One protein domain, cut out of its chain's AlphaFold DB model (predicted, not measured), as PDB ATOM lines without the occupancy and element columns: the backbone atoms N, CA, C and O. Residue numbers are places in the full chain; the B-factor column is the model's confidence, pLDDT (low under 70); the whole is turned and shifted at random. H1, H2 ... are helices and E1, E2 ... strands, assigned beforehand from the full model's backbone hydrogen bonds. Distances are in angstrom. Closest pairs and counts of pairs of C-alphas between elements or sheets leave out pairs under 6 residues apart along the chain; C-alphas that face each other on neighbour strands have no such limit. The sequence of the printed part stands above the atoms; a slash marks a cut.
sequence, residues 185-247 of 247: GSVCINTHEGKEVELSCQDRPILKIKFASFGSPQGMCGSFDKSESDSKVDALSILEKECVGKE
ATOM      1  N   GLY A 185      93.933 118.160 148.557       66.19
ATOM      2  CA  GLY A 185      94.182 116.855 149.159       66.19
ATOM      3  C   GLY A 185      93.303 115.775 148.532       66.19
ATOM      4  O   GLY A 185      92.143 116.010 148.206       66.19
ATOM      5  N   SER A 186      93.851 114.572 148.366       70.06
ATOM      6  CA  SER A 186      93.039 113.354 148.266       70.06
ATOM      7  C   SER A 186      93.003 112.733 149.656       70.06
ATOM      8  O   SER A 186      94.061 112.495 150.235       70.06
ATOM      9  N   VAL A 187      91.811 112.501 150.192       76.69
ATOM     10  CA  VAL A 187      91.622 111.786 151.457       76.69
ATOM     11  C   VAL A 187      91.217 110.346 151.154       76.69
ATOM     12  O   VAL A 187      90.507 110.097 150.179       76.69
ATOM     13  N   CYS A 188      91.678 109.400 151.968       84.75
ATOM     14  CA  CYS A 188      91.141 108.044 151.971       84.75
ATOM     15  C   CYS A 188      90.525 107.757 153.326       84.75
ATOM     16  O   CYS A 188      91.053 108.179 154.353       84.75
ATOM     17  N   ILE A 189      89.439 107.000 153.308       85.56
ATOM     18  CA  ILE A 189      88.735 106.570 154.503       85.56
ATOM     19  C   ILE A 189      88.333 105.110 154.335       85.56
ATOM     20  O   ILE A 189      87.979 104.678 153.237       85.56
ATOM     21  N   ASN A 190      88.419 104.348 155.417       86.62
ATOM     22  CA  ASN A 190      87.891 103.000 155.522       86.62
ATOM     23  C   ASN A 190      86.928 102.945 156.710       86.62
ATOM     24  O   ASN A 190      87.132 103.600 157.729       86.62
ATOM     25  N   THR A 191      85.855 102.178 156.568       85.25
ATOM     26  CA  THR A 191      84.862 101.992 157.623       85.25
ATOM     27  C   THR A 191      84.343 100.565 157.594       85.25
ATOM     28  O   THR A 191      84.464  99.873 156.582       85.25
ATOM     29  N   HIS A 192      83.796 100.117 158.717       84.19
ATOM     30  CA  HIS A 192      83.194  98.796 158.842       84.19
ATOM     31  C   HIS A 192      81.686  98.865 158.582       84.19
ATOM     32  O   HIS A 192      81.065  99.921 158.709       84.19
ATOM     33  N   GLU A 193      81.091  97.726 158.234       81.31
ATOM     34  CA  GLU A 193      79.649  97.616 158.019       81.31
ATOM     35  C   GLU A 193      78.856  98.135 159.235       81.31
ATOM     36  O   GLU A 193      79.212  97.888 160.390       81.31
ATOM     37  N   GLY A 194      77.789  98.897 158.972       83.50
ATOM     38  CA  GLY A 194      76.942  99.499 160.008       83.50
ATOM     39  C   GLY A 194      77.504 100.771 160.659       83.50
ATOM     40  O   GLY A 194      76.935 101.246 161.643       83.50
ATOM     41  N   LYS A 195      78.607 101.332 160.146       86.00
ATOM     42  CA  LYS A 195      79.160 102.624 160.579       86.00
ATOM     43  C   LYS A 195      78.974 103.693 159.504       86.00
ATOM     44  O   LYS A 195      79.145 103.426 158.319       86.00
ATOM     45  N   GLU A 196      78.666 104.906 159.943       85.75
ATOM     46  CA  GLU A 196      78.502 106.078 159.083       85.75
ATOM     47  C   GLU A 196      79.811 106.869 158.989       85.75
ATOM     48  O   GLU A 196      80.582 106.935 159.949       85.75
ATOM     49  N   VAL A 197      80.069 107.438 157.812       81.56
ATOM     50  CA  VAL A 197      81.234 108.279 157.535       81.56
ATOM     51  C   VAL A 197      80.750 109.581 156.928       81.56
ATOM     52  O   VAL A 197      80.071 109.571 155.904       81.56
ATOM     53  N   GLU A 198      81.168 110.687 157.529       81.81
ATOM     54  CA  GLU A 198      80.957 112.029 157.005       81.81
ATOM     55  C   GLU A 198      82.265 112.536 156.390       81.81
ATOM     56  O   GLU A 198      83.324 112.524 157.026       81.81
ATOM     57  N   LEU A 199      82.203 112.939 155.123       74.12
ATOM     58  CA  LEU A 199      83.301 113.592 154.422       74.12
ATOM     59  C   LEU A 199      82.964 115.077 154.349       74.12
ATOM     60  O   LEU A 199      81.891 115.415 153.881       74.12
ATOM     61  N   SER A 200      83.885 115.935 154.785       71.56
ATOM     62  CA  SER A 200      83.788 117.382 154.592       71.56
ATOM     63  C   SER A 200      85.135 117.913 154.123       71.56
ATOM     64  O   SER A 200      86.193 117.544 154.642       71.56
ATOM     65  N   CYS A 201      85.108 118.779 153.114       70.25
ATOM     66  CA  CYS A 201      86.297 119.344 152.479       70.25
ATOM     67  C   CYS A 201      86.460 120.843 152.786       70.25
ATOM     68  O   CYS A 201      86.789 121.624 151.894       70.25
ATOM     69  N   GLN A 202      86.269 121.244 154.052       68.50
ATOM     70  CA  GLN A 202      86.372 122.644 154.507       68.50
ATOM     71  C   GLN A 202      85.533 123.584 153.632       68.50
ATOM     72  O   GLN A 202      86.054 124.542 153.045       68.50
ATOM     73  N   ASP A 203      84.250 123.260 153.486       66.75
ATOM     74  CA  ASP A 203      83.312 124.029 152.679       66.75
ATOM     75  C   ASP A 203      83.676 124.091 151.174       66.75
ATOM     76  O   ASP A 203      83.451 125.109 150.502       66.75
ATOM     77  N   ARG A 204      84.312 123.038 150.635       71.94
ATOM     78  CA  ARG A 204      84.627 122.879 149.201       71.94
ATOM     79  C   ARG A 204      84.022 121.587 148.655       71.94
ATOM     80  O   ARG A 204      84.081 120.573 149.340       71.94
ATOM     81  N   PRO A 205      83.534 121.584 147.402       79.19
ATOM     82  CA  PRO A 205      82.945 120.390 146.821       79.19
ATOM     83  C   PRO A 205      83.999 119.316 146.537       79.19
ATOM     84  O   PRO A 205      85.109 119.613 146.073       79.19
ATOM     85  N   ILE A 206      83.624 118.055 146.736       83.75
ATOM     86  CA  ILE A 206      84.436 116.906 146.334       83.75
ATOM     87  C   ILE A 206      84.504 116.873 144.803       83.75
ATOM     88  O   ILE A 206      83.494 116.732 144.115       83.75
ATOM     89  N   LEU A 207      85.712 117.002 144.252       82.94
ATOM     90  CA  LEU A 207      85.917 117.064 142.799       82.94
ATOM     91  C   LEU A 207      85.786 115.702 142.114       82.94
ATOM     92  O   LEU A 207      85.315 115.623 140.983       82.94
ATOM     93  N   LYS A 208      86.281 114.643 142.760       85.62
ATOM     94  CA  LYS A 208      86.325 113.292 142.196       85.62
ATOM     95  C   LYS A 208      86.565 112.255 143.286       85.62
ATOM     96  O   LYS A 208      87.437 112.453 144.133       85.62
ATOM     97  N   ILE A 209      85.890 111.113 143.187       88.88
ATOM     98  CA  ILE A 209      86.252 109.901 143.925       88.88
ATOM     99  C   ILE A 209      87.242 109.106 143.069       88.88
ATOM    100  O   ILE A 209      86.953 108.734 141.936       88.88
ATOM    101  N   LYS A 210      88.467 108.903 143.566       87.75
ATOM    102  CA  LYS A 210      89.507 108.173 142.814       87.75
ATOM    103  C   LYS A 210      89.322 106.659 142.871       87.75
ATOM    104  O   LYS A 210      89.714 105.973 141.935       87.75
ATOM    105  N   PHE A 211      88.771 106.161 143.973       89.56
ATOM    106  CA  PHE A 211      88.575 104.743 144.238       89.56
ATOM    107  C   PHE A 211      87.464 104.564 145.274       89.56
ATOM    108  O   PHE A 211      87.386 105.336 146.229       89.56
ATOM    109  N   ALA A 212      86.655 103.525 145.103       89.56
ATOM    110  CA  ALA A 212      85.708 103.053 146.099       89.56
ATOM    111  C   ALA A 212      85.554 101.537 145.970       89.56
ATOM    112  O   ALA A 212      85.460 101.008 144.859       89.56
ATOM    113  N   SER A 213      85.496 100.852 147.106       89.38
ATOM    114  CA  SER A 213      85.241  99.418 147.165       89.38
ATOM    115  C   SER A 213      84.388  99.089 148.384       89.38
ATOM    116  O   SER A 213      84.522  99.715 149.435       89.38
ATOM    117  N   PHE A 214      83.507  98.104 148.220       86.94
ATOM    118  CA  PHE A 214      82.791  97.453 149.308       86.94
ATOM    119  C   PHE A 214      83.324  96.022 149.401       86.94
ATOM    120  O   PHE A 214      82.888  95.139 148.659       86.94
ATOM    121  N   GLY A 215      84.348  95.829 150.228       84.31
ATOM    122  CA  GLY A 215      85.156  94.617 150.253       84.31
ATOM    123  C   GLY A 215      86.452  94.817 151.032       84.31
ATOM    124  O   GLY A 215      86.523  95.660 151.926       84.31
ATOM    125  N   SER A 216      87.478  94.046 150.681       82.56
ATOM    126  CA  SER A 216      88.810  94.120 151.294       82.56
ATOM    127  C   SER A 216      89.842  94.564 150.254       82.56
ATOM    128  O   SER A 216      90.635  93.739 149.798       82.56
ATOM    129  N   PRO A 217      89.828  95.847 149.843       84.75
ATOM    130  CA  PRO A 217      90.709  96.342 148.792       84.75
ATOM    131  C   PRO A 217      92.182  96.208 149.191       84.75
ATOM    132  O   PRO A 217      92.537  96.320 150.367       84.75
ATOM    133  N   GLN A 218      93.049  95.987 148.206       80.81
ATOM    134  CA  GLN A 218      94.490  95.844 148.421       80.81
ATOM    135  C   GLN A 218      95.225  97.145 148.099       80.81
ATOM    136  O   GLN A 218      94.771  97.939 147.279       80.81
ATOM    137  N   GLY A 219      96.375  97.362 148.736       82.44
ATOM    138  CA  GLY A 219      97.219  98.537 148.516       82.44
ATOM    139  C   GLY A 219      97.136  99.571 149.638       82.44
ATOM    140  O   GLY A 219      96.794  99.262 150.777       82.44
ATOM    141  N   MET A 220      97.517 100.806 149.317       78.62
ATOM    142  CA  MET A 220      97.592 101.925 150.261       78.62
ATOM    143  C   MET A 220      96.762 103.107 149.760       78.62
ATOM    144  O   MET A 220      96.390 103.179 148.588       78.62
ATOM    145  N   CYS A 221      96.495 104.068 150.648       78.38
ATOM    146  CA  CYS A 221      95.753 105.276 150.297       78.38
ATOM    147  C   CYS A 221      96.354 105.988 149.074       78.38
ATOM    148  O   CYS A 221      97.516 106.389 149.082       78.38
ATOM    149  N   GLY A 222      95.534 106.155 148.030       74.69
ATOM    150  CA  GLY A 222      95.924 106.749 146.748       74.69
ATOM    151  C   GLY A 222      96.279 105.736 145.655       74.69
ATOM    152  O   GLY A 222      96.363 106.131 144.494       74.69
ATOM    153  N   SER A 223      96.428 104.455 146.001       82.75
ATOM    154  CA  SER A 223      96.745 103.344 145.094       82.75
ATOM    155  C   SER A 223      96.053 102.053 145.556       82.75
ATOM    156  O   SER A 223      96.710 101.040 145.796       82.75
ATOM    157  N   PHE A 224      94.740 102.125 145.783       84.56
ATOM    158  CA  PHE A 224      93.942 100.946 146.105       84.56
ATOM    159  C   PHE A 224      93.510 100.237 144.826       84.56
ATOM    160  O   PHE A 224      93.084 100.890 143.872       84.56
ATOM    161  N   ASP A 225      93.552  98.912 144.865       82.25
ATOM    162  CA  ASP A 225      93.068  98.028 143.817       82.25
ATOM    163  C   ASP A 225      91.977  97.104 144.355       82.25
ATOM    164  O   ASP A 225      91.928  96.773 145.548       82.25
ATOM    165  N   LYS A 226      91.077  96.690 143.457       83.81
ATOM    166  CA  LYS A 226      90.006  95.762 143.817       83.81
ATOM    167  C   LYS A 226      90.576  94.382 144.134       83.81
ATOM    168  O   LYS A 226      91.441  93.888 143.415       83.81
ATOM    169  N   SER A 227      90.063  93.758 145.187       81.50
ATOM    170  CA  SER A 227      90.413  92.383 145.561       81.50
ATOM    171  C   SER A 227      89.420  91.361 144.995       81.50
ATOM    172  O   SER A 227      88.315  91.714 144.589       81.50
ATOM    173  N   GLU A 228      89.764  90.069 145.035       78.75
ATOM    174  CA  GLU A 228      88.822  88.981 144.708       78.75
ATOM    175  C   GLU A 228      87.611  88.923 145.655       78.75
ATOM    176  O   GLU A 228      86.573  88.367 145.306       78.75
ATOM    177  N   SER A 229      87.738  89.504 146.850       79.81
ATOM    178  CA  SER A 229      86.676  89.574 147.862       79.81
ATOM    179  C   SER A 229      85.806  90.828 147.729       79.81
ATOM    180  O   SER A 229      84.974  91.091 148.596       79.81
ATOM    181  N   ASP A 230      86.003  91.625 146.678       82.44
ATOM    182  CA  ASP A 230      85.227  92.840 146.474       82.44
ATOM    183  C   ASP A 230      83.838  92.539 145.919       82.44
ATOM    184  O   ASP A 230      83.629  91.672 145.065       82.44
ATOM    185  N   SER A 231      82.863  93.302 146.404       81.44
ATOM    186  CA  SER A 231      81.488  93.206 145.945       81.44
ATOM    187  C   SER A 231      81.369  93.464 144.443       81.44
ATOM    188  O   SER A 231      82.046  94.315 143.866       81.44
ATOM    189  N   LYS A 232      80.413  92.770 143.814       82.31
ATOM    190  CA  LYS A 232      80.009  93.024 142.422       82.31
ATOM    191  C   LYS A 232      79.317  94.381 142.242       82.31
ATOM    192  O   LYS A 232      79.113  94.806 141.109       82.31
ATOM    193  N   VAL A 233      78.919  95.034 143.336       84.31
ATOM    194  CA  VAL A 233      78.287  96.357 143.314       84.31
ATOM    195  C   VAL A 233      79.317  97.418 142.935       84.31
ATOM    196  O   VAL A 233      80.416  97.468 143.487       84.31
ATOM    197  N   ASP A 234      78.939  98.308 142.021       87.12
ATOM    198  CA  ASP A 234      79.780  99.433 141.625       87.12
ATOM    199  C   ASP A 234      79.728 100.566 142.661       87.12
ATOM    200  O   ASP A 234      79.033 101.571 142.503       87.12
ATOM    201  N   ALA A 235      80.473 100.375 143.752       88.94
ATOM    202  CA  ALA A 235      80.593 101.352 144.831       88.94
ATOM    203  C   ALA A 235      81.115 102.715 144.341       88.94
ATOM    204  O   ALA A 235      80.758 103.742 144.916       88.94
ATOM    205  N   LEU A 236      81.924 102.739 143.273       89.94
ATOM    206  CA  LEU A 236      82.475 103.976 142.724       89.94
ATOM    207  C   LEU A 236      81.377 104.840 142.118       89.94
ATOM    208  O   LEU A 236      81.239 105.984 142.530       89.94
ATOM    209  N   SER A 237      80.548 104.284 141.234       89.69
ATOM    210  CA  SER A 237      79.432 105.030 140.637       89.69
ATOM    211  C   SER A 237      78.433 105.538 141.682       89.69
ATOM    212  O   SER A 237      77.887 106.632 141.541       89.69
ATOM    213  N   ILE A 238      78.194 104.763 142.748       91.25
ATOM    214  CA  ILE A 238      77.305 105.168 143.848       91.25
ATOM    215  C   ILE A 238      77.889 106.378 144.584       91.25
ATOM    216  O   ILE A 238      77.210 107.394 144.720       91.25
ATOM    217  N   LEU A 239      79.150 106.298 145.020       89.12
ATOM    218  CA  LEU A 239      79.795 107.399 145.737       89.12
ATOM    219  C   LEU A 239      80.068 108.606 144.838       89.12
ATOM    220  O   LEU A 239      79.977 109.732 145.306       89.12
ATOM    221  N   GLU A 240      80.359 108.425 143.549       90.69
ATOM    222  CA  GLU A 240      80.489 109.550 142.621       90.69
ATOM    223  C   GLU A 240      79.174 110.319 142.507       90.69
ATOM    224  O   GLU A 240      79.168 111.542 142.623       90.69
ATOM    225  N   LYS A 241      78.050 109.610 142.362       90.75
ATOM    226  CA  LYS A 241      76.723 110.229 142.314       90.75
ATOM    227  C   LYS A 241      76.359 110.935 143.623       90.75
ATOM    228  O   LYS A 241      75.708 111.978 143.586       90.75
ATOM    229  N   GLU A 242      76.746 110.367 144.762       88.88
ATOM    230  CA  GLU A 242      76.368 110.906 146.068       88.88
ATOM    231  C   GLU A 242      77.316 111.973 146.616       88.88
ATOM    232  O   GLU A 242      76.851 112.832 147.357       88.88
ATOM    233  N   CYS A 243      78.598 111.959 146.262       86.38
ATOM    234  CA  CYS A 243      79.604 112.832 146.865       86.38
ATOM    235  C   CYS A 243      80.153 113.886 145.896       86.38
ATOM    236  O   CYS A 243      80.465 114.992 146.326       86.38
ATOM    237  N   VAL A 244      80.297 113.593 144.595       87.88
ATOM    238  CA  VAL A 244      80.935 114.543 143.664       87.88
ATOM    239  C   VAL A 244      80.055 115.774 143.470       87.88
ATOM    240  O   VAL A 244      78.869 115.676 143.164       87.88
ATOM    241  N   GLY A 245      80.653 116.952 143.642       80.50
ATOM    242  CA  GLY A 245      79.946 118.231 143.600       80.50
ATOM    243  C   GLY A 245      79.195 118.585 144.886       80.50
ATOM    244  O   GLY A 245      78.658 119.691 144.956       80.50
ATOM    245  N   LYS A 246      79.183 117.700 145.893       79.94
ATOM    246  CA  LYS A 246      78.658 117.976 147.236       79.94
ATOM    247  C   LYS A 246      79.791 118.308 148.208       79.94
ATOM    248  O   LYS A 246      80.959 118.017 147.930       79.94
ATOM    249  N   GLU A 247      79.418 118.972 149.297       67.25
ATOM    250  CA  GLU A 247      80.278 119.233 150.453       67.25
ATOM    251  C   GLU A 247      80.237 118.072 151.442       67.25
ATOM    252  O   GLU A 247      79.119 117.540 151.650       67.25
TER     253      GLU A 247
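What this domain is: This is residues 185 to 247 of the 247 residues of the protein "SUEL-type lectin domain-containing protein" of Gossypium barbadense (UniProt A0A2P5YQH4). Little of this domain is regular structure: it is mostly a winding chain of loops, with the small hairpin of E1 and E2 on one side and one short helix, H1, on another. Residues 185 to 217 hold no named element; they fold back near Gly 194 and again near Asp 203, and residues 208 to 212 run between the hairpin and H1. The printed part has 63 residues, 15 of them in named elements, in the order E1, E2, H1; the class is mixed, and the two-strand sheet, E1 - E2, is antiparallel. It is compact, with a radius of gyration of the C-alphas of 11.9 A, and elongated, spanning 36 by 22 by 20 A.

How they stand to each other: E1, residues 218 to 220, and E2, residues 223 to 225, are antiparallel at 172 degrees, a hairpin with a tight link. N 218 and O 225 are within hydrogen-bond range at 3.0 A. H1, residues 235 to 243, is apart from E1; every O i to N i+4 pair in H1 is within hydrogen-bond range.

Where its parts are: E1 begins at C-alpha 218 (94.490, 95.844, 148.421) and is 7.1 A long; E2 is 6.6 A. H1 is 11.7 A long and ends at C-alpha 243 (79.604, 112.832, 146.865).

The domain as a whole: The C-alphas farthest apart, those of Asp 203 and Glu 228, are 36.4 A apart. The printed part has no cut, and neither link between named elements is long. The model's pLDDT is under 70 at residues 185, 202 to 203 and 247.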